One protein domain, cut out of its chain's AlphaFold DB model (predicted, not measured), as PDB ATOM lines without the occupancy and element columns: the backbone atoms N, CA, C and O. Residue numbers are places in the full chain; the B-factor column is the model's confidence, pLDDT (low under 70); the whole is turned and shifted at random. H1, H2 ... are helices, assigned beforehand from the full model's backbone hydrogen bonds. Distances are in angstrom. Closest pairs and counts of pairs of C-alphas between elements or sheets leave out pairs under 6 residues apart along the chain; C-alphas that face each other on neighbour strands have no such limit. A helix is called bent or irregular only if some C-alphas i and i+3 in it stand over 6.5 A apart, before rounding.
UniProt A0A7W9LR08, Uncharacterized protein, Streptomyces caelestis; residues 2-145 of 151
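This is residues 2 to 145 of the 151 residues of an uncharacterized protein of Streptomyces caelestis (UniProt A0A7W9LR08). Three long helices, H3, H4 and H5, form a slim up-and-down bundle in which H5 packs on both H3 and H4, and the still longer H1 packs on H3, away from H4 and H5, at a slant that carries its residue 2 end away from H3. Short H2 sits at one far end of the resulting rod, where residues 37 to 43 stick out, and the long loop of residues 80 to 100 makes the other end. The printed part has 144 residues with five named helices, H1 to H5 in order along the chain, and no named strand; its class is all helix. The whole is loose, with a radius of gyration of the C-alphas of 19.1 A and spans of 66 by 29 by 22 A.

H1, residues 2 to 33, begins with C-alpha 2 at (-40.757, -29.795, -56.700) and is 46.1 A long from first to last C-alpha. H2, residues 41 to 46, measures 8.9 A. H3, residues 50 to 79, begins with C-alpha 50 at (-18.059, -59.975, -37.474) and measures 43.2 A. H4, residues 101 to 122, measures 31.2 A. H5, residues 126 to 143, measures 26.1 A and ends with C-alpha 143 at (-43.629, -33.410, -32.175). H5 is irregular, but only just: C-alphas 134 and 137 are 6.8 A apart.

H3 is the hub and touches H1, H4 and H5. H1 and H3 run opposite ways at a shallow tilt of 20 degrees, their closest C-alphas being those of Ile 29 and Phe 52, 7.2 A apart. H3 and H5 run the same way at a shallow tilt of 11 degrees; their closest C-alphas, of Ala 60 and Thr 128, are 4.1 A apart. H4 and H5 touch as a hairpin, opposite ways at a shallow tilt of 10 degrees, with the closest C-alphas, of Cys 117 and Ala 129, 4.5 A apart. H3 and H4 also form a hairpin, opposite ways at a shallow tilt of 5 degrees, but they only just touch, with 3 pairs of C-alphas within 8 A. H3 touches H4 with residues 74 to 78 alone, and H4 touches H3 with residues 101 to 105 alone; the closest C-alphas of the two, those of Ala 74 and Val 105, are 6.7 A apart. H1 is apart from H4 and H5, and H2 touches no helix. In H2, H3 and H4 every O i to N i+4 pair is within hydrogen-bond range; in H1 26 of 28 are, and in H5 11 of 14.

The C-alphas of His 38 and Gly 92, the two farthest apart, are 66.4 A from each other. The printed part has no cut. The link from H3 to H4 is long, with 21 residues; those from H2 to H3 and from H4 to H5 are tight. The mean pLDDT of the printed part is 75.5, and 51 residues are under 70: residues 2 to 15, 26, 29 to 49, 81 and 85 to 98.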
ATOM      1  N   LEU A   2     -41.305 -28.798 -55.746       40.94
ATOM      2  CA  LEU A   2     -40.757 -29.795 -56.700       40.94
ATOM      3  C   LEU A   2     -39.420 -30.442 -56.257       40.94
ATOM      4  O   LEU A   2     -39.257 -31.654 -56.354       40.94
ATOM      5  N   PHE A   3     -38.503 -29.660 -55.673       47.34
ATOM      6  CA  PHE A   3     -37.237 -30.163 -55.107       47.34
ATOM      7  C   PHE A   3     -37.457 -31.101 -53.902       47.34
ATOM      8  O   PHE A   3     -36.771 -32.105 -53.750       47.34
ATOM      9  N   PHE A   4     -38.481 -30.813 -53.091       50.69
ATOM     10  CA  PHE A   4     -38.900 -31.648 -51.963       50.69
ATOM     11  C   PHE A   4     -39.576 -32.941 -52.421       50.69
ATOM     12  O   PHE A   4     -39.275 -33.998 -51.881       50.69
ATOM     13  N   GLY A   5     -40.422 -32.889 -53.455       50.44
ATOM     14  CA  GLY A   5     -41.006 -34.087 -54.066       50.44
ATOM     15  C   GLY A   5     -39.946 -35.019 -54.665       50.44
ATOM     16  O   GLY A   5     -40.037 -36.233 -54.515       50.44
ATOM     17  N   LEU A   6     -38.893 -34.461 -55.271       52.66
ATOM     18  CA  LEU A   6     -37.750 -35.233 -55.768       52.66
ATOM     19  C   LEU A   6     -36.902 -35.822 -54.634       52.66
ATOM     20  O   LEU A   6     -36.522 -36.986 -54.717       52.66
ATOM     21  N   ALA A   7     -36.652 -35.066 -53.559       57.19
ATOM     22  CA  ALA A   7     -35.986 -35.587 -52.364       57.19
ATOM     23  C   ALA A   7     -36.817 -36.689 -51.682       57.19
ATOM     24  O   ALA A   7     -36.260 -37.672 -51.206       57.19
ATOM     25  N   PHE A   8     -38.146 -36.566 -51.705       61.31
ATOM     26  CA  PHE A   8     -39.080 -37.558 -51.180       61.31
ATOM     27  C   PHE A   8     -39.083 -38.849 -51.987       61.31
ATOM     28  O   PHE A   8     -38.870 -39.925 -51.433       61.31
ATOM     29  N   MET A   9     -39.215 -38.756 -53.307       64.31
ATOM     30  CA  MET A   9     -39.109 -39.917 -54.194       64.31
ATOM     31  C   MET A   9     -37.706 -40.544 -54.151       64.31
ATOM     32  O   MET A   9     -37.576 -41.768 -54.176       64.31
ATOM     33  N   GLY A  10     -36.658 -39.723 -54.024       63.19
ATOM     34  CA  GLY A  10     -35.278 -40.171 -53.832       63.19
ATOM     35  C   GLY A  10     -35.070 -40.913 -52.510       63.19
ATOM     36  O   GLY A  10     -34.404 -41.947 -52.497       63.19
ATOM     37  N   GLY A  11     -35.694 -40.448 -51.423       62.62
ATOM     38  CA  GLY A  11     -35.701 -41.119 -50.120       62.62
ATOM     39  C   GLY A  11     -36.353 -42.501 -50.183       62.62
ATOM     40  O   GLY A  11     -35.775 -43.478 -49.709       62.62
ATOM     41  N   TRP A  12     -37.497 -42.622 -50.865       63.72
ATOM     42  CA  TRP A  12     -38.158 -43.915 -51.094       63.72
ATOM     43  C   TRP A  12     -37.338 -44.862 -51.979       63.72
ATOM     44  O   TRP A  12     -37.263 -46.057 -51.693       63.72
ATOM     45  N   ALA A  13     -36.676 -44.346 -53.017       68.69
ATOM     46  CA  ALA A  13     -35.780 -45.141 -53.853       68.69
ATOM     47  C   ALA A  13     -34.556 -45.648 -53.066       68.69
ATOM     48  O   ALA A  13     -34.173 -46.813 -53.200       68.69
ATOM     49  N   ALA A  14     -33.978 -44.810 -52.201       67.94
ATOM     50  CA  ALA A  14     -32.879 -45.195 -51.319       67.94
ATOM     51  C   ALA A  14     -33.317 -46.244 -50.284       67.94
ATOM     52  O   ALA A  14     -32.612 -47.234 -50.082       67.94
ATOM     53  N   ALA A  15     -34.505 -46.084 -49.690       67.31
ATOM     54  CA  ALA A  15     -35.085 -47.057 -48.769       67.31
ATOM     55  C   ALA A  15     -35.322 -48.419 -49.448       67.31
ATOM     56  O   ALA A  15     -34.969 -49.459 -48.893       67.31
ATOM     57  N   ALA A  16     -35.842 -48.426 -50.680       70.75
ATOM     58  CA  ALA A  16     -36.017 -49.648 -51.463       70.75
ATOM     59  C   ALA A  16     -34.672 -50.319 -51.798       70.75
ATOM     60  O   ALA A  16     -34.535 -51.535 -51.661       70.75
ATOM     61  N   GLY A  17     -33.656 -49.538 -52.179       71.44
ATOM     62  CA  GLY A  17     -32.302 -50.045 -52.416       71.44
ATOM     63  C   GLY A  17     -31.673 -50.665 -51.164       71.44
ATOM     64  O   GLY A  17     -31.129 -51.769 -51.227       71.44
ATOM     65  N   ALA A  18     -31.810 -50.000 -50.014       71.38
ATOM     66  CA  ALA A  18     -31.341 -50.505 -48.725       71.38
ATOM     67  C   ALA A  18     -32.062 -51.801 -48.320       71.38
ATOM     68  O   ALA A  18     -31.416 -52.742 -47.860       71.38
ATOM     69  N   LEU A  19     -33.374 -51.896 -48.567       72.19
ATOM     70  CA  LEU A  19     -34.163 -53.107 -48.330       72.19
ATOM     71  C   LEU A  19     -33.666 -54.282 -49.184       72.19
ATOM     72  O   LEU A  19     -33.436 -55.374 -48.664       72.19
ATOM     73  N   VAL A  20     -33.461 -54.069 -50.489       75.06
ATOM     74  CA  VAL A  20     -32.948 -55.108 -51.398       75.06
ATOM     75  C   VAL A  20     -31.554 -55.557 -50.966       75.06
ATOM     76  O   VAL A  20     -31.297 -56.757 -50.873       75.06
ATOM     77  N   TYR A  21     -30.671 -54.610 -50.639       76.50
ATOM     78  CA  TYR A  21     -29.344 -54.916 -50.110       76.50
ATOM     79  C   TYR A  21     -29.424 -55.744 -48.820       76.50
ATOM     80  O   TYR A  21     -28.711 -56.743 -48.685       76.50
ATOM     81  N   ALA A  22     -30.325 -55.382 -47.904       71.81
ATOM     82  CA  ALA A  22     -30.522 -56.093 -46.651       71.81
ATOM     83  C   ALA A  22     -30.996 -57.533 -46.867       71.81
ATOM     84  O   ALA A  22     -30.406 -58.457 -46.308       71.81
ATOM     85  N   VAL A  23     -31.985 -57.743 -47.738       75.12
ATOM     86  CA  VAL A  23     -32.495 -59.079 -48.079       75.12
ATOM     87  C   VAL A  23     -31.405 -59.938 -48.722       75.12
ATOM     88  O   VAL A  23     -31.181 -61.069 -48.291       75.12
ATOM     89  N   VAL A  24     -30.684 -59.408 -49.715       76.75
ATOM     90  CA  VAL A  24     -29.607 -60.141 -50.403       76.75
ATOM     91  C   VAL A  24     -28.497 -60.529 -49.426       76.75
ATOM     92  O   VAL A  24     -27.994 -61.654 -49.467       76.75
ATOM     93  N   THR A  25     -28.130 -59.622 -48.523       70.50
ATOM     94  CA  THR A  25     -27.068 -59.853 -47.539       70.50
ATOM     95  C   THR A  25     -27.492 -60.880 -46.488       70.50
ATOM     96  O   THR A  25     -26.735 -61.811 -46.213       70.50
ATOM     97  N   LEU A  26     -28.729 -60.804 -45.983       69.44
ATOM     98  CA  LEU A  26     -29.314 -61.809 -45.086       69.44
ATOM     99  C   LEU A  26     -29.341 -63.205 -45.717       69.44
ATOM    100  O   LEU A  26     -28.981 -64.184 -45.064       69.44
ATOM    101  N   VAL A  27     -29.718 -63.310 -46.996       72.69
ATOM    102  CA  VAL A  27     -29.715 -64.586 -47.729       72.69
ATOM    103  C   VAL A  27     -28.300 -65.155 -47.849       72.69
ATOM    104  O   VAL A  27     -28.110 -66.355 -47.652       72.69
ATOM    105  N   ARG A  28     -27.297 -64.310 -48.119       70.50
ATOM    106  CA  ARG A  28     -25.893 -64.740 -48.215       70.50
ATOM    107  C   ARG A  28     -25.339 -65.209 -46.867       70.50
ATOM    108  O   ARG A  28     -24.816 -66.318 -46.793       70.50
ATOM    109  N   ILE A  29     -25.514 -64.428 -45.801       66.94
ATOM    110  CA  ILE A  29     -24.983 -64.749 -44.460       66.94
ATOM    111  C   ILE A  29     -25.685 -65.978 -43.855       66.94
ATOM    112  O   ILE A  29     -25.045 -66.793 -43.192       66.94
ATOM    113  N   ARG A  30     -26.975 -66.199 -44.157       64.50
ATOM    114  CA  ARG A  30     -27.719 -67.396 -43.721       64.50
ATOM    115  C   ARG A  30     -27.053 -68.709 -44.154       64.50
ATOM    116  O   ARG A  30     -27.188 -69.713 -43.455       64.50
ATOM    117  N   SER A  31     -26.354 -68.714 -45.291       57.81
ATOM    118  CA  SER A  31     -25.624 -69.895 -45.771       57.81
ATOM    119  C   SER A  31     -24.368 -70.191 -44.938       57.81
ATOM    120  O   SER A  31     -24.069 -71.357 -44.679       57.81
ATOM    121  N   GLU A  32     -23.695 -69.154 -44.431       57.28
ATOM    122  CA  GLU A  32     -22.504 -69.271 -43.582       57.28
ATOM    123  C   GLU A  32     -22.874 -69.742 -42.166       57.28
ATOM    124  O   GLU A  32     -22.242 -70.654 -41.628       57.28
ATOM    125  N   ASP A  33     -23.961 -69.221 -41.588       55.47
ATOM    126  CA  ASP A  33     -24.418 -69.586 -40.237       55.47
ATOM    127  C   ASP A  33     -24.899 -71.044 -40.113       55.47
ATOM    128  O   ASP A  33     -24.814 -71.645 -39.035       55.47
ATOM    129  N   TRP A  34     -25.354 -71.663 -41.210       49.66
ATOM    130  CA  TRP A  34     -25.810 -73.061 -41.211       49.66
ATOM    131  C   TRP A  34     -24.687 -74.062 -40.894       49.66
ATOM    132  O   TRP A  34     -24.953 -75.154 -40.379       49.66
ATOM    133  N   THR A  35     -23.432 -73.683 -41.155       51.78
ATOM    134  CA  THR A  35     -22.249 -74.536 -40.952       51.78
ATOM    135  C   THR A  35     -21.783 -74.591 -39.494       51.78
ATOM    136  O   THR A  35     -21.120 -75.543 -39.076       51.78
ATOM    137  N   ARG A  36     -22.184 -73.630 -38.656       57.09
ATOM    138  CA  ARG A  36     -21.656 -73.482 -37.295       57.09
ATOM    139  C   ARG A  36     -22.551 -74.161 -36.260       57.09
ATOM    140  O   ARG A  36     -22.974 -73.532 -35.300       57.09
ATOM    141  N   ARG A  37     -22.857 -75.456 -36.429       59.88
ATOM    142  CA  ARG A  37     -23.770 -76.208 -35.535       59.88
ATOM    143  C   ARG A  37     -23.215 -76.631 -34.168       59.88
ATOM    144  O   ARG A  37     -24.009 -77.087 -33.351       59.88
ATOM    145  N   HIS A  38     -21.947 -76.379 -33.845       57.66
ATOM    146  CA  HIS A  38     -21.274 -77.040 -32.711       57.66
ATOM    147  C   HIS A  38     -20.986 -76.182 -31.450       57.66
ATOM    148  O   HIS A  38     -20.225 -76.615 -30.597       57.66
ATOM    149  N   GLY A  39     -21.569 -74.984 -31.286       63.78
ATOM    150  CA  GLY A  39     -21.379 -74.132 -30.083       63.78
ATOM    151  C   GLY A  39     -22.635 -73.883 -29.226       63.78
ATOM    152  O   GLY A  39     -23.749 -74.089 -29.708       63.78
ATOM    153  N   HIS A  40     -22.449 -73.396 -27.989       65.31
ATOM    154  CA  HIS A  40     -23.507 -73.138 -26.994       65.31
ATOM    155  C   HIS A  40     -24.605 -72.190 -27.536       65.31
ATOM    156  O   HIS A  40     -24.277 -71.135 -28.087       65.31
ATOM    157  N   PRO A  41     -25.904 -72.516 -27.382       65.81
ATOM    158  CA  PRO A  41     -27.002 -71.828 -28.071       65.81
ATOM    159  C   PRO A  41     -27.129 -70.337 -27.723       65.81
ATOM    160  O   PRO A  41     -27.378 -69.534 -28.615       65.81
ATOM    161  N   LEU A  42     -26.885 -69.953 -26.464       62.09
ATOM    162  CA  LEU A  42     -26.934 -68.553 -26.015       62.09
ATOM    163  C   LEU A  42     -25.801 -67.697 -26.594       62.09
ATOM    164  O   LEU A  42     -26.051 -66.604 -27.092       62.09
ATOM    165  N   ALA A  43     -24.568 -68.211 -26.601       61.34
ATOM    166  CA  ALA A  43     -23.430 -67.508 -27.192       61.34
ATOM    167  C   ALA A  43     -23.609 -67.332 -28.707       61.34
ATOM    168  O   ALA A  43     -23.227 -66.311 -29.263       61.34
ATOM    169  N   ARG A  44     -24.263 -68.293 -29.372       63.06
ATOM    170  CA  ARG A  44     -24.584 -68.198 -30.800       63.06
ATOM    171  C   ARG A  44     -25.696 -67.190 -31.111       63.06
ATOM    172  O   ARG A  44     -25.777 -66.713 -32.236       63.06
ATOM    173  N   LEU A  45     -26.564 -66.896 -30.143       61.06
ATOM    174  CA  LEU A  45     -27.665 -65.942 -30.301       61.06
ATOM    175  C   LEU A  45     -27.240 -64.500 -29.983       61.06
ATOM    176  O   LEU A  45     -27.781 -63.567 -30.568       61.06
ATOM    177  N   LEU A  46     -26.289 -64.341 -29.058       61.06
ATOM    178  CA  LEU A  46     -25.852 -63.048 -28.523       61.06
ATOM    179  C   LEU A  46     -24.540 -62.536 -29.123       61.06
ATOM    180  O   LEU A  46     -24.304 -61.333 -29.094       61.06
ATOM    181  N   VAL A  47     -23.684 -63.415 -29.654       63.47
ATOM    182  CA  VAL A  47     -22.389 -63.031 -30.233       63.47
ATOM    183  C   VAL A  47     -22.463 -63.174 -31.754       63.47
ATOM    184  O   VAL A  47     -22.235 -64.269 -32.281       63.47
ATOM    185  N   PRO A  48     -22.817 -62.097 -32.476       64.31
ATOM    186  CA  PRO A  48     -22.881 -62.125 -33.927       64.31
ATOM    187  C   PRO A  48     -21.496 -62.344 -34.541       64.31
ATOM    188  O   PRO A  48     -20.463 -61.962 -33.986       64.31
ATOM    189  N   THR A  49     -21.470 -62.955 -35.724       69.94
ATOM    190  CA  THR A  49     -20.258 -63.003 -36.543       69.94
ATOM    191  C   THR A  49     -19.828 -61.577 -36.908       69.94
ATOM    192  O   THR A  49     -20.669 -60.683 -37.025       69.94
ATOM    193  N   PRO A  50     -18.526 -61.315 -37.114       73.69
ATOM    194  CA  PRO A  50     -18.059 -59.975 -37.474       73.69
ATOM    195  C   PRO A  50     -18.678 -59.470 -38.789       73.69
ATOM    196  O   PRO A  50     -18.864 -58.266 -38.957       73.69
ATOM    197  N   THR A  51     -19.034 -60.370 -39.711       74.94
ATOM    198  CA  THR A  51     -19.773 -60.051 -40.942       74.94
ATOM    199  C   THR A  51     -21.206 -59.614 -40.647       74.94
ATOM    200  O   THR A  51     -21.635 -58.579 -41.156       74.94
ATOM    201  N   PHE A  52     -21.914 -60.331 -39.771       76.31
ATOM    202  CA  PHE A  52     -23.252 -59.946 -39.328       76.31
ATOM    203  C   PHE A  52     -23.246 -58.621 -38.553       76.31
ATOM    204  O   PHE A  52     -24.125 -57.791 -38.748       76.31
ATOM    205  N   LEU A  53     -22.221 -58.368 -37.737       80.75
ATOM    206  CA  LEU A  53     -22.086 -57.102 -37.017       80.75
ATOM    207  C   LEU A  53     -21.871 -55.916 -37.971       80.75
ATOM    208  O   LEU A  53     -22.495 -54.876 -37.800       80.75
ATOM    209  N   ARG A  54     -21.043 -56.066 -39.015       83.06
ATOM    210  CA  ARG A  54     -20.895 -55.031 -40.060       83.06
ATOM    211  C   ARG A  54     -22.205 -54.773 -40.798       83.06
ATOM    212  O   ARG A  54     -22.510 -53.624 -41.117       83.06
ATOM    213  N   PHE A  55     -22.964 -55.833 -41.061       84.12
ATOM    214  CA  PHE A  55     -24.287 -55.723 -41.655       84.12
ATOM    215  C   PHE A  55     -25.246 -54.943 -40.745       84.12
ATOM    216  O   PHE A  55     -25.810 -53.955 -41.204       84.12
ATOM    217  N   ASP A  56     -25.361 -55.316 -39.468       85.88
ATOM    218  CA  ASP A  56     -26.228 -54.633 -38.497       85.88
ATOM    219  C   ASP A  56     -25.821 -53.163 -38.311       85.88
ATOM    220  O   ASP A  56     -26.677 -52.290 -38.293       85.88
ATOM    221  N   VAL A  57     -24.522 -52.844 -38.286       87.00
ATOM    222  CA  VAL A  57     -24.049 -51.446 -38.259       87.00
ATOM    223  C   VAL A  57     -24.472 -50.682 -39.513       87.00
ATOM    224  O   VAL A  57     -24.965 -49.562 -39.413       87.00
ATOM    225  N   THR A  58     -24.290 -51.267 -40.699       85.00
ATOM    226  CA  THR A  58     -24.676 -50.612 -41.960       85.00
ATOM    227  C   THR A  58     -26.185 -50.381 -41.999       85.00
ATOM    228  O   THR A  58     -26.632 -49.282 -42.322       85.00
ATOM    229  N   LEU A  59     -26.960 -51.392 -41.600       85.62
ATOM    230  CA  LEU A  59     -28.410 -51.317 -41.497       85.62
ATOM    231  C   LEU A  59     -28.831 -50.231 -40.498       85.62
ATOM    232  O   LEU A  59     -29.641 -49.374 -40.844       85.62
ATOM    233  N   ALA A  60     -28.216 -50.185 -39.318       88.12
ATOM    234  CA  ALA A  60     -28.484 -49.187 -38.292       88.12
ATOM    235  C   ALA A  60     -28.199 -47.757 -38.773       88.12
ATOM    236  O   ALA A  60     -29.016 -46.868 -38.544       88.12
ATOM    237  N   VAL A  61     -27.087 -47.527 -39.482       87.69
ATOM    238  CA  VAL A  61     -26.772 -46.211 -40.067       87.69
ATOM    239  C   VAL A  61     -27.805 -45.825 -41.123       87.69
ATOM    240  O   VAL A  61     -28.297 -44.700 -41.110       87.69
ATOM    241  N   THR A  62     -28.177 -46.747 -42.018       84.38
ATOM    242  CA  THR A  62     -29.212 -46.459 -43.024       84.38
ATOM    243  C   THR A  62     -30.565 -46.161 -42.387       84.38
ATOM    244  O   THR A  62     -31.251 -45.238 -42.819       84.38
ATOM    245  N   ALA A  63     -30.914 -46.892 -41.328       85.75
ATOM    246  CA  ALA A  63     -32.149 -46.721 -40.587       85.75
ATOM    247  C   ALA A  63     -32.170 -45.361 -39.869       85.75
ATOM    248  O   ALA A  63     -33.127 -44.613 -40.016       85.75
ATOM    249  N   LEU A  64     -31.070 -44.980 -39.210       88.31
ATOM    250  CA  LEU A  64     -30.914 -43.665 -38.582       88.31
ATOM    251  C   LEU A  64     -31.087 -42.517 -39.588       88.31
ATOM    252  O   LEU A  64     -31.777 -41.542 -39.303       88.31
ATOM    253  N   LEU A  65     -30.460 -42.618 -40.763       86.69
ATOM    254  CA  LEU A  65     -30.571 -41.592 -41.803       86.69
ATOM    255  C   LEU A  65     -31.996 -41.500 -42.362       86.69
ATOM    256  O   LEU A  65     -32.485 -40.394 -42.593       86.69
ATOM    257  N   ALA A  66     -32.666 -42.639 -42.556       84.69
ATOM    258  CA  ALA A  66     -34.058 -42.679 -42.991       84.69
ATOM    259  C   ALA A  66     -34.996 -42.058 -41.944       84.69
ATOM    260  O   ALA A  66     -35.857 -41.255 -42.299       84.69
ATOM    261  N   ASP A  67     -34.789 -42.365 -40.664       89.69
ATOM    262  CA  ASP A  67     -35.566 -41.805 -39.559       89.69
ATOM    263  C   ASP A  67     -35.368 -40.286 -39.454       89.69
ATOM    264  O   ASP A  67     -36.342 -39.542 -39.353       89.69
ATOM    265  N   LEU A  68     -34.119 -39.803 -39.536       88.00
ATOM    266  CA  LEU A  68     -33.806 -38.368 -39.562       88.00
ATOM    267  C   LEU A  68     -34.486 -37.670 -40.736       88.00
ATOM    268  O   LEU A  68     -35.054 -36.589 -40.575       88.00
ATOM    269  N   TRP A  69     -34.439 -38.285 -41.915       85.06
ATOM    270  CA  TRP A  69     -35.094 -37.759 -43.104       85.06
ATOM    271  C   TRP A  69     -36.619 -37.681 -42.926       85.06
ATOM    272  O   TRP A  69     -37.228 -36.659 -43.252       85.06
ATOM    273  N   LEU A  70     -37.235 -38.713 -42.346       85.25
ATOM    274  CA  LEU A  70     -38.672 -38.777 -42.093       85.25
ATOM    275  C   LEU A  70     -39.111 -37.735 -41.052       85.25
ATOM    276  O   LEU A  70     -40.073 -37.004 -41.291       85.25
ATOM    277  N   VAL A  71     -38.376 -37.599 -39.946       88.06
ATOM    278  CA  VAL A  71     -38.620 -36.567 -38.923       88.06
ATOM    279  C   VAL A  71     -38.459 -35.162 -39.507       88.06
ATOM    280  O   VAL A  71     -39.339 -34.323 -39.327       88.06
ATOM    281  N   SER A  72     -37.389 -34.907 -40.266       84.94
ATOM    282  CA  SER A  72     -37.167 -33.607 -40.922       84.94
ATOM    283  C   SER A  72     -38.321 -33.256 -41.859       84.94
ATOM    284  O   SER A  72     -38.811 -32.131 -41.864       84.94
ATOM    285  N   THR A  73     -38.792 -34.242 -42.625       82.06
ATOM    286  CA  THR A  73     -39.922 -34.084 -43.544       82.06
ATOM    287  C   THR A  73     -41.201 -33.734 -42.785       82.06
ATOM    288  O   THR A  73     -41.895 -32.792 -43.157       82.06
ATOM    289  N   ALA A  74     -41.480 -34.438 -41.686       85.25
ATOM    290  CA  ALA A  74     -42.648 -34.181 -40.852       85.25
ATOM    291  C   ALA A  74     -42.665 -32.754 -40.275       85.25
ATOM    292  O   ALA A  74     -43.721 -32.115 -40.261       85.25
ATOM    293  N   ILE A  75     -41.503 -32.251 -39.842       85.06
ATOM    294  CA  ILE A  75     -41.343 -30.887 -39.322       85.06
ATOM    295  C   ILE A  75     -41.570 -29.861 -40.428       85.06
ATOM    296  O   ILE A  75     -42.365 -28.950 -40.239       85.06
ATOM    297  N   VAL A  76     -40.912 -30.016 -41.582       82.12
ATOM    298  CA  VAL A  76     -41.019 -29.050 -42.689       82.12
ATOM    299  C   VAL A  76     -42.465 -28.906 -43.156       82.12
ATOM    300  O   VAL A  76     -42.956 -27.790 -43.265       82.12
ATOM    301  N   PHE A  77     -43.173 -30.017 -43.366       77.88
ATOM    302  CA  PHE A  77     -44.574 -29.962 -43.787       77.88
ATOM    303  C   PHE A  77     -45.509 -29.385 -42.718       77.88
ATOM    304  O   PHE A  77     -46.529 -28.801 -43.064       77.88
ATOM    305  N   GLY A  78     -45.184 -29.535 -41.432       76.69
ATOM    306  CA  GLY A  78     -45.978 -28.928 -40.365       76.69
ATOM    307  C   GLY A  78     -45.650 -27.453 -40.106       76.69
ATOM    308  O   GLY A  78     -46.526 -26.707 -39.673       76.69
ATOM    309  N   ALA A  79     -44.421 -27.014 -40.396       73.94
ATOM    310  CA  ALA A  79     -44.016 -25.611 -40.302       73.94
ATOM    311  C   ALA A  79     -44.748 -24.721 -41.325       73.94
ATOM    312  O   ALA A  79     -44.946 -23.535 -41.074       73.94
ATOM    313  N   ASP A  80     -45.232 -25.295 -42.429       70.31
ATOM    314  CA  ASP A  80     -46.082 -24.623 -43.419       70.31
ATOM    315  C   ASP A  80     -47.544 -24.465 -42.919       70.31
ATOM    316  O   ASP A  80     -48.505 -24.867 -43.574       70.31
ATOM    317  N   GLY A  81     -47.730 -23.865 -41.737       66.25
ATOM    318  CA  GLY A  81     -49.040 -23.409 -41.251       66.25
ATOM    319  C   GLY A  81     -49.860 -24.415 -40.435       66.25
ATOM    320  O   GLY A  81     -51.081 -24.252 -40.326       66.25
ATOM    321  N   VAL A  82     -49.221 -25.436 -39.845       75.25
ATOM    322  CA  VAL A  82     -49.851 -26.340 -38.862       75.25
ATOM    323  C   VAL A  82     -49.344 -26.075 -37.445       75.25
ATOM    324  O   VAL A  82     -50.164 -25.903 -36.542       75.25
ATOM    325  N   PHE A  83     -48.025 -26.039 -37.250       78.62
ATOM    326  CA  PHE A  83     -47.380 -25.798 -35.955       78.62
ATOM    327  C   PHE A  83     -47.270 -24.296 -35.643       78.62
ATOM    328  O   PHE A  83     -47.096 -23.488 -36.555       78.62
ATOM    329  N   THR A  84     -47.370 -23.922 -34.362       71.75
ATOM    330  CA  THR A  84     -47.438 -22.516 -33.906       71.75
ATOM    331  C   THR A  84     -46.359 -22.113 -32.901       71.75
ATOM    332  O   THR A  84     -46.535 -21.122 -32.199       71.75
ATOM    333  N   GLU A  85     -45.261 -22.863 -32.780       66.50
ATOM    334  CA  GLU A  85     -44.245 -22.569 -31.759       66.50
ATOM    335  C   GLU A  85     -43.512 -21.236 -31.999       66.50
ATOM    336  O   GLU A  85     -43.235 -20.853 -33.137       66.50
ATOM    337  N   ASP A  86     -43.131 -20.565 -30.906       65.06
ATOM    338  CA  ASP A  86     -42.543 -19.212 -30.890       65.06
ATOM    339  C   ASP A  86     -41.294 -19.044 -31.777       65.06
ATOM    340  O   ASP A  86     -40.963 -17.938 -32.210       65.06
ATOM    341  N   TRP A  87     -40.582 -20.135 -32.062       66.56
ATOM    342  CA  TRP A  87     -39.375 -20.139 -32.892       66.56
ATOM    343  C   TRP A  87     -39.635 -20.415 -34.380       66.56
ATOM    344  O   TRP A  87     -38.715 -20.245 -35.181       66.56
ATOM    345  N   MET A  88     -40.845 -20.820 -34.783       62.41
ATOM    346  CA  MET A  88     -41.152 -21.196 -36.173       62.41
ATOM    347  C   MET A  88     -41.442 -20.004 -37.112       62.41
ATOM    348  O   MET A  88     -41.656 -20.204 -38.306       62.41
ATOM    349  N   GLY A  89     -41.378 -18.751 -36.643       63.25
ATOM    350  CA  GLY A  89     -41.875 -17.600 -37.414       63.25
ATOM    351  C   GLY A  89     -43.401 -17.666 -37.570       63.25
ATOM    352  O   GLY A  89     -44.012 -18.662 -37.212       63.25
ATOM    353  N   TYR A  90     -44.060 -16.603 -38.044       57.09
ATOM    354  CA  TYR A  90     -45.526 -16.599 -38.181       57.09
ATOM    355  C   TYR A  90     -45.946 -16.892 -39.634       57.09
ATOM    356  O   TYR A  90     -46.007 -15.955 -40.434       57.09
ATOM    357  N   PRO A  91     -46.232 -18.153 -40.013       58.22
ATOM    358  CA  PRO A  91     -46.716 -18.494 -41.353       58.22
ATOM    359  C   PRO A  91     -48.217 -18.214 -41.544       58.22
ATOM    360  O   PRO A  91     -48.688 -18.157 -42.679       58.22
ATOM    361  N   GLY A  92     -48.967 -17.999 -40.454       62.44
ATOM    362  CA  GLY A  92     -50.426 -17.908 -40.490       62.44
ATOM    363  C   GLY A  92     -51.088 -19.268 -40.754       62.44
ATOM    364  O   GLY A  92     -50.452 -20.236 -41.167       62.44
ATOM    365  N   MET A  93     -52.392 -19.354 -40.492       62.59
ATOM    366  CA  MET A  93     -53.192 -20.560 -40.728       62.59
ATOM    367  C   MET A  93     -53.373 -20.768 -42.242       62.59
ATOM    368  O   MET A  93     -54.122 -20.024 -42.875       62.59
ATOM    369  N   MET A  94     -52.670 -21.743 -42.827       62.38
ATOM    370  CA  MET A  94     -52.643 -21.936 -44.287       62.38
ATOM    371  C   MET A  94     -53.720 -22.899 -44.817       62.38
ATOM    372  O   MET A  94     -54.148 -22.719 -45.956       62.38
ATOM    373  N   ASP A  95     -54.199 -23.887 -44.042       65.44
ATOM    374  CA  ASP A  95     -55.172 -24.867 -44.560       65.44
ATOM    375  C   ASP A  95     -55.913 -25.700 -43.486       65.44
ATOM    376  O   ASP A  95     -55.306 -26.473 -42.744       65.44
ATOM    377  N   LEU A  96     -57.252 -25.662 -43.498       67.12
ATOM    378  CA  LEU A  96     -58.130 -26.491 -42.658       67.12
ATOM    379  C   LEU A  96     -57.917 -28.008 -42.835       67.12
ATOM    380  O   LEU A  96     -58.271 -28.767 -41.928       67.12
ATOM    381  N   THR A  97     -57.337 -28.468 -43.951       68.12
ATOM    382  CA  THR A  97     -56.979 -29.888 -44.136       68.12
ATOM    383  C   THR A  97     -55.821 -30.345 -43.239       68.12
ATOM    384  O   THR A  97     -55.679 -31.543 -42.995       68.12
ATOM    385  N   GLY A  98     -55.047 -29.413 -42.668       68.31
ATOM    386  CA  GLY A  98     -53.987 -29.694 -41.693       68.31
ATOM    387  C   GLY A  98     -54.501 -30.149 -40.322       68.31
ATOM    388  O   GLY A  98     -53.721 -30.580 -39.466       68.31
ATOM    389  N   ARG A  99     -55.820 -30.102 -40.095       73.81
ATOM    390  CA  ARG A  99     -56.447 -30.559 -38.852       73.81
ATOM    391  C   ARG A  99     -56.207 -32.062 -38.657       73.81
ATOM    392  O   ARG A  99     -56.663 -32.889 -39.440       73.81
ATOM    393  N   GLY A 100     -55.503 -32.416 -37.583       79.56
ATOM    394  CA  GLY A 100     -55.133 -33.803 -37.275       79.56
ATOM    395  C   GLY A 100     -53.798 -34.262 -37.875       79.56
ATOM    396  O   GLY A 100     -53.386 -35.389 -37.604       79.56
ATOM    397  N   TYR A 101     -53.085 -33.399 -38.611       84.12
ATOM    398  CA  TYR A 101     -51.753 -33.697 -39.147       84.12
ATOM    399  C   TYR A 101     -50.769 -34.110 -38.045       84.12
ATOM    400  O   TYR A 101     -50.133 -35.154 -38.156       84.12
ATOM    401  N   GLN A 102     -50.702 -33.360 -36.939       87.06
ATOM    402  CA  GLN A 102     -49.833 -33.688 -35.803       87.06
ATOM    403  C   GLN A 102     -50.124 -35.091 -35.252       87.06
ATOM    404  O   GLN A 102     -49.214 -35.906 -35.112       87.06
ATOM    405  N   ALA A 103     -51.396 -35.414 -35.001       85.44
ATOM    406  CA  ALA A 103     -51.797 -36.733 -34.514       85.44
ATOM    407  C   ALA A 103     -51.447 -37.849 -35.516       85.44
ATOM    408  O   ALA A 103     -50.967 -38.913 -35.115       85.44
ATOM    409  N   ALA A 104     -51.636 -37.601 -36.817       85.00
ATOM    410  CA  ALA A 104     -51.268 -38.533 -37.878       85.00
ATOM    411  C   ALA A 104     -49.749 -38.761 -37.944       85.00
ATOM    412  O   ALA A 104     -49.313 -39.909 -38.011       85.00
ATOM    413  N   VAL A 105     -48.943 -37.700 -37.846       87.25
ATOM    414  CA  VAL A 105     -47.474 -37.770 -37.806       87.25
ATOM    415  C   VAL A 105     -46.993 -38.546 -36.583       87.25
ATOM    416  O   VAL A 105     -46.197 -39.473 -36.723       87.25
ATOM    417  N   VAL A 106     -47.503 -38.232 -35.389       89.38
ATOM    418  CA  VAL A 106     -47.148 -38.945 -34.150       89.38
ATOM    419  C   VAL A 106     -47.492 -40.432 -34.260       89.38
ATOM    420  O   VAL A 106     -46.678 -41.289 -33.904       89.38
ATOM    421  N   SER A 107     -48.678 -40.754 -34.784       86.31
ATOM    422  CA  SER A 107     -49.102 -42.136 -35.026       86.31
ATOM    423  C   SER A 107     -48.187 -42.846 -36.031       86.31
ATOM    424  O   SER A 107     -47.732 -43.963 -35.770       86.31
ATOM    425  N   ALA A 108     -47.851 -42.188 -37.142       84.25
ATOM    426  CA  ALA A 108     -46.982 -42.731 -38.181       84.25
ATOM    427  C   ALA A 108     -45.562 -42.997 -37.666       84.25
ATOM    428  O   ALA A 108     -45.021 -44.074 -37.917       84.25
ATOM    429  N   LEU A 109     -44.981 -42.075 -36.895       88.88
ATOM    430  CA  LEU A 109     -43.656 -42.232 -36.289       88.88
ATOM    431  C   LEU A 109     -43.618 -43.412 -35.314       88.88
ATOM    432  O   LEU A 109     -42.737 -44.264 -35.410       88.88
ATOM    433  N   ARG A 110     -44.608 -43.514 -34.415       88.00
ATOM    434  CA  ARG A 110     -44.706 -44.630 -33.457       88.00
ATOM    435  C   ARG A 110     -44.929 -45.971 -34.149       88.00
ATOM    436  O   ARG A 110     -44.321 -46.966 -33.766       88.00
ATOM    437  N   THR A 111     -45.796 -45.999 -35.157       83.81
ATOM    438  CA  THR A 111     -46.098 -47.217 -35.919       83.81
ATOM    439  C   THR A 111     -44.873 -47.676 -36.700       83.81
ATOM    440  O   THR A 111     -44.527 -48.855 -36.647       83.81
ATOM    441  N   THR A 112     -44.179 -46.746 -37.363       85.38
ATOM    442  CA  THR A 112     -42.920 -47.021 -38.066       85.38
ATOM    443  C   THR A 112     -41.897 -47.604 -37.101       85.38
ATOM    444  O   THR A 112     -41.440 -48.714 -37.345       85.38
ATOM    445  N   ALA A 113     -41.648 -46.937 -35.967       88.75
ATOM    446  CA  ALA A 113     -40.712 -47.397 -34.940       88.75
ATOM    447  C   ALA A 113     -41.012 -48.819 -34.452       88.75
ATOM    448  O   ALA A 113     -40.103 -49.631 -34.288       88.75
ATOM    449  N   TRP A 114     -42.291 -49.137 -34.223       87.38
ATOM    450  CA  TRP A 114     -42.687 -50.465 -33.763       87.38
ATOM    451  C   TRP A 114     -42.412 -51.552 -34.796       87.38
ATOM    452  O   TRP A 114     -41.865 -52.601 -34.449       87.38
ATOM    453  N   TRP A 115     -42.769 -51.314 -36.059       84.06
ATOM    454  CA  TRP A 115     -42.576 -52.299 -37.120       84.06
ATOM    455  C   TRP A 115     -41.103 -52.501 -37.458       84.06
ATOM    456  O   TRP A 115     -40.652 -53.642 -37.547       84.06
ATOM    457  N   THR A 116     -40.338 -51.423 -37.610       84.94
ATOM    458  CA  THR A 116     -38.908 -51.489 -37.936       84.94
ATOM    459  C   THR A 116     -38.106 -52.122 -36.801       84.94
ATOM    460  O   THR A 116     -37.276 -52.995 -37.061       84.94
ATOM    461  N   CYS A 117     -38.398 -51.775 -35.542       86.44
ATOM    462  CA  CYS A 117     -37.802 -52.423 -34.377       86.44
ATOM    463  C   CYS A 117     -38.173 -53.910 -34.315       86.44
ATOM    464  O   CYS A 117     -37.291 -54.757 -34.181       86.44
ATOM    465  N   GLY A 118     -39.455 -54.255 -34.487       82.44
ATOM    466  CA  GLY A 118     -39.913 -55.646 -34.485       82.44
ATOM    467  C   GLY A 118     -39.221 -56.498 -35.553       82.44
ATOM    468  O   GLY A 118     -38.739 -57.593 -35.260       82.44
ATOM    469  N   ILE A 119     -39.094 -55.974 -36.775       80.94
ATOM    470  CA  ILE A 119     -38.371 -56.634 -37.871       80.94
ATOM    471  C   ILE A 119     -36.884 -56.788 -37.527       80.94
ATOM    472  O   ILE A 119     -36.328 -57.869 -37.719       80.94
ATOM    473  N   ALA A 120     -36.245 -55.750 -36.982       84.81
ATOM    474  CA  ALA A 120     -34.841 -55.804 -36.581       84.81
ATOM    475  C   ALA A 120     -34.598 -56.846 -35.476       84.81
ATOM    476  O   ALA A 120     -33.656 -57.632 -35.575       84.81
ATOM    477  N   VAL A 121     -35.481 -56.932 -34.475       82.56
ATOM    478  CA  VAL A 121     -35.423 -57.945 -33.407       82.56
ATOM    479  C   VAL A 121     -35.594 -59.357 -33.971       82.56
ATOM    480  O   VAL A 121     -34.801 -60.243 -33.647       82.56
ATOM    481  N   LEU A 122     -36.571 -59.579 -34.858       79.81
ATOM    482  CA  LEU A 122     -36.751 -60.871 -35.537       79.81
ATOM    483  C   LEU A 122     -35.523 -61.249 -36.377       79.81
ATOM    484  O   LEU A 122     -35.125 -62.414 -36.416       79.81
ATOM    485  N   GLY A 123     -34.895 -60.252 -37.001       75.38
ATOM    486  CA  GLY A 123     -33.641 -60.377 -37.732       75.38
ATOM    487  C   GLY A 123     -32.392 -60.457 -36.851       75.38
ATOM    488  O   GLY A 123     -31.309 -60.587 -37.408       75.38
ATOM    489  N   ARG A 124     -32.509 -60.385 -35.513       81.62
ATOM    490  CA  ARG A 124     -31.394 -60.314 -34.539       81.62
ATOM    491  C   ARG A 124     -30.421 -59.144 -34.763       81.62
ATOM    492  O   ARG A 124     -29.268 -59.207 -34.345       81.62
ATOM    493  N   CYS A 125     -30.881 -58.088 -35.422       83.81
ATOM    494  CA  CYS A 125     -30.145 -56.852 -35.683       83.81
ATOM    495  C   CYS A 125     -30.312 -55.902 -34.487       83.81
ATOM    496  O   CYS A 125     -31.141 -54.989 -34.499       83.81
ATOM    497  N   TRP A 126     -29.590 -56.183 -33.401       85.44
ATOM    498  CA  TRP A 126     -29.759 -55.504 -32.115       85.44
ATOM    499  C   TRP A 126     -29.388 -54.021 -32.157       85.44
ATOM    500  O   TRP A 126     -30.043 -53.220 -31.491       85.44
ATOM    501  N   ILE A 127     -28.379 -53.640 -32.948       87.75
ATOM    502  CA  ILE A 127     -27.975 -52.235 -33.088       87.75
ATOM    503  C   ILE A 127     -29.083 -51.469 -33.808       87.75
ATOM    504  O   ILE A 127     -29.522 -50.420 -33.334       87.75
ATOM    505  N   THR A 128     -29.587 -52.028 -34.909       88.38
ATOM    506  CA  THR A 128     -30.694 -51.440 -35.671       88.38
ATOM    507  C   THR A 128     -31.957 -51.301 -34.818       88.38
ATOM    508  O   THR A 128     -32.583 -50.242 -34.817       88.38
ATOM    509  N   ALA A 129     -32.310 -52.331 -34.043       88.44
ATOM    510  CA  ALA A 129     -33.448 -52.276 -33.124       88.44
ATOM    511  C   ALA A 129     -33.281 -51.159 -32.078       88.44
ATOM    512  O   ALA A 129     -34.220 -50.404 -31.826       88.44
ATOM    513  N   GLY A 130     -32.075 -51.012 -31.516       88.50
ATOM    514  CA  GLY A 130     -31.750 -49.933 -30.584       88.50
ATOM    515  C   GLY A 130     -31.935 -48.547 -31.203       88.50
ATOM    516  O   GLY A 130     -32.599 -47.701 -30.612       88.50
ATOM    517  N   VAL A 131     -31.420 -48.324 -32.417       89.94
ATOM    518  CA  VAL A 131     -31.587 -47.051 -33.143       89.94
ATOM    519  C   VAL A 131     -33.064 -46.696 -33.322       89.94
ATOM    520  O   VAL A 131     -33.468 -45.580 -32.994       89.94
ATOM    521  N   GLN A 132     -33.876 -47.655 -33.769       89.56
ATOM    522  CA  GLN A 132     -35.300 -47.437 -34.041       89.56
ATOM    523  C   GLN A 132     -36.099 -47.061 -32.785       89.56
ATOM    524  O   GLN A 132     -37.022 -46.252 -32.858       89.56
ATOM    525  N   VAL A 133     -35.724 -47.587 -31.615       90.31
ATOM    526  CA  VAL A 133     -36.348 -47.224 -30.329       90.31
ATOM    527  C   VAL A 133     -35.841 -45.878 -29.801       90.31
ATOM    528  O   VAL A 133     -36.587 -45.159 -29.139       90.31
ATOM    529  N   CYS A 134     -34.592 -45.515 -30.093       92.25
ATOM    530  CA  CYS A 134     -33.964 -44.310 -29.555       92.25
ATOM    531  C   CYS A 134     -34.289 -43.024 -30.325       92.25
ATOM    532  O   CYS A 134     -34.109 -41.949 -29.757       92.25
ATOM    533  N   LEU A 135     -34.739 -43.094 -31.584       89.44
ATOM    534  CA  LEU A 135     -34.978 -41.893 -32.392       89.44
ATOM    535  C   LEU A 135     -36.463 -41.595 -32.619       89.44
ATOM    536  O   LEU A 135     -36.950 -40.538 -32.218       89.44
ATOM    537  N   LEU A 136     -37.192 -42.521 -33.245       90.06
ATOM    538  CA  LEU A 136     -38.565 -42.270 -33.687       90.06
ATOM    539  C   LEU A 136     -39.563 -42.064 -32.528       90.06
ATOM    540  O   LEU A 136     -40.362 -41.131 -32.619       90.06
ATOM    541  N   PRO A 137     -39.550 -42.847 -31.425       91.94
ATOM    542  CA  PRO A 137     -40.459 -42.610 -30.305       91.94
ATOM    543  C   PRO A 137     -40.206 -41.281 -29.573       91.94
ATOM    544  O   PRO A 137     -41.187 -40.568 -29.342       91.94
ATOM    545  N   PRO A 138     -38.954 -40.886 -29.251       93.19
ATOM    546  CA  PRO A 138     -38.683 -39.555 -28.706       93.19
ATOM    547  C   PRO A 138     -39.063 -38.422 -29.661       93.19
ATOM    548  O   PRO A 138     -39.663 -37.446 -29.221       93.19
ATOM    549  N   ALA A 139     -38.801 -38.567 -30.965       90.56
ATOM    550  CA  ALA A 139     -39.220 -37.582 -31.961       90.56
ATOM    551  C   ALA A 139     -40.750 -37.453 -32.032       90.56
ATOM    552  O   ALA A 139     -41.273 -36.345 -32.076       90.56
ATOM    553  N   ALA A 140     -41.482 -38.571 -31.982       91.81
ATOM    554  CA  ALA A 140     -42.943 -38.569 -31.935       91.81
ATOM    555  C   ALA A 140     -43.479 -37.914 -30.658       91.81
ATOM    556  O   ALA A 140     -44.501 -37.235 -30.694       91.81
ATOM    557  N   TRP A 141     -42.817 -38.136 -29.521       93.81
ATOM    558  CA  TRP A 141     -43.169 -37.466 -28.274       93.81
ATOM    559  C   TRP A 141     -42.958 -35.955 -28.383       93.81
ATOM    560  O   TRP A 141     -43.889 -35.212 -28.097       93.81
ATOM    561  N   TRP A 142     -41.795 -35.520 -28.872       92.44
ATOM    562  CA  TRP A 142     -41.463 -34.107 -29.051       92.44
ATOM    563  C   TRP A 142     -42.383 -33.400 -30.055       92.44
ATOM    564  O   TRP A 142     -42.942 -32.361 -29.742       92.44
ATOM    565  N   ILE A 143     -42.660 -33.989 -31.222       88.38
ATOM    566  CA  ILE A 143     -43.629 -33.410 -32.175       88.38
ATOM    567  C   ILE A 143     -45.029 -33.321 -31.553       88.38
ATOM    568  O   ILE A 143     -45.792 -32.404 -31.850       88.38
ATOM    569  N   GLY A 144     -45.380 -34.259 -30.672       87.19
ATOM    570  CA  GLY A 144     -46.633 -34.229 -29.926       87.19
ATOM    571  C   GLY A 144     -46.737 -33.096 -28.899       87.19
ATOM    572  O   GLY A 144     -47.842 -32.854 -28.427       87.19
ATOM    573  N   THR A 145     -45.639 -32.412 -28.550       87.88
ATOM    574  CA  THR A 145     -45.674 -31.246 -27.649       87.88
ATOM    575  C   THR A 145     -45.907 -29.928 -28.376       87.88
ATOM    576  O   THR A 145     -46.117 -28.927 -27.706       87.88
TER     577      THR A 145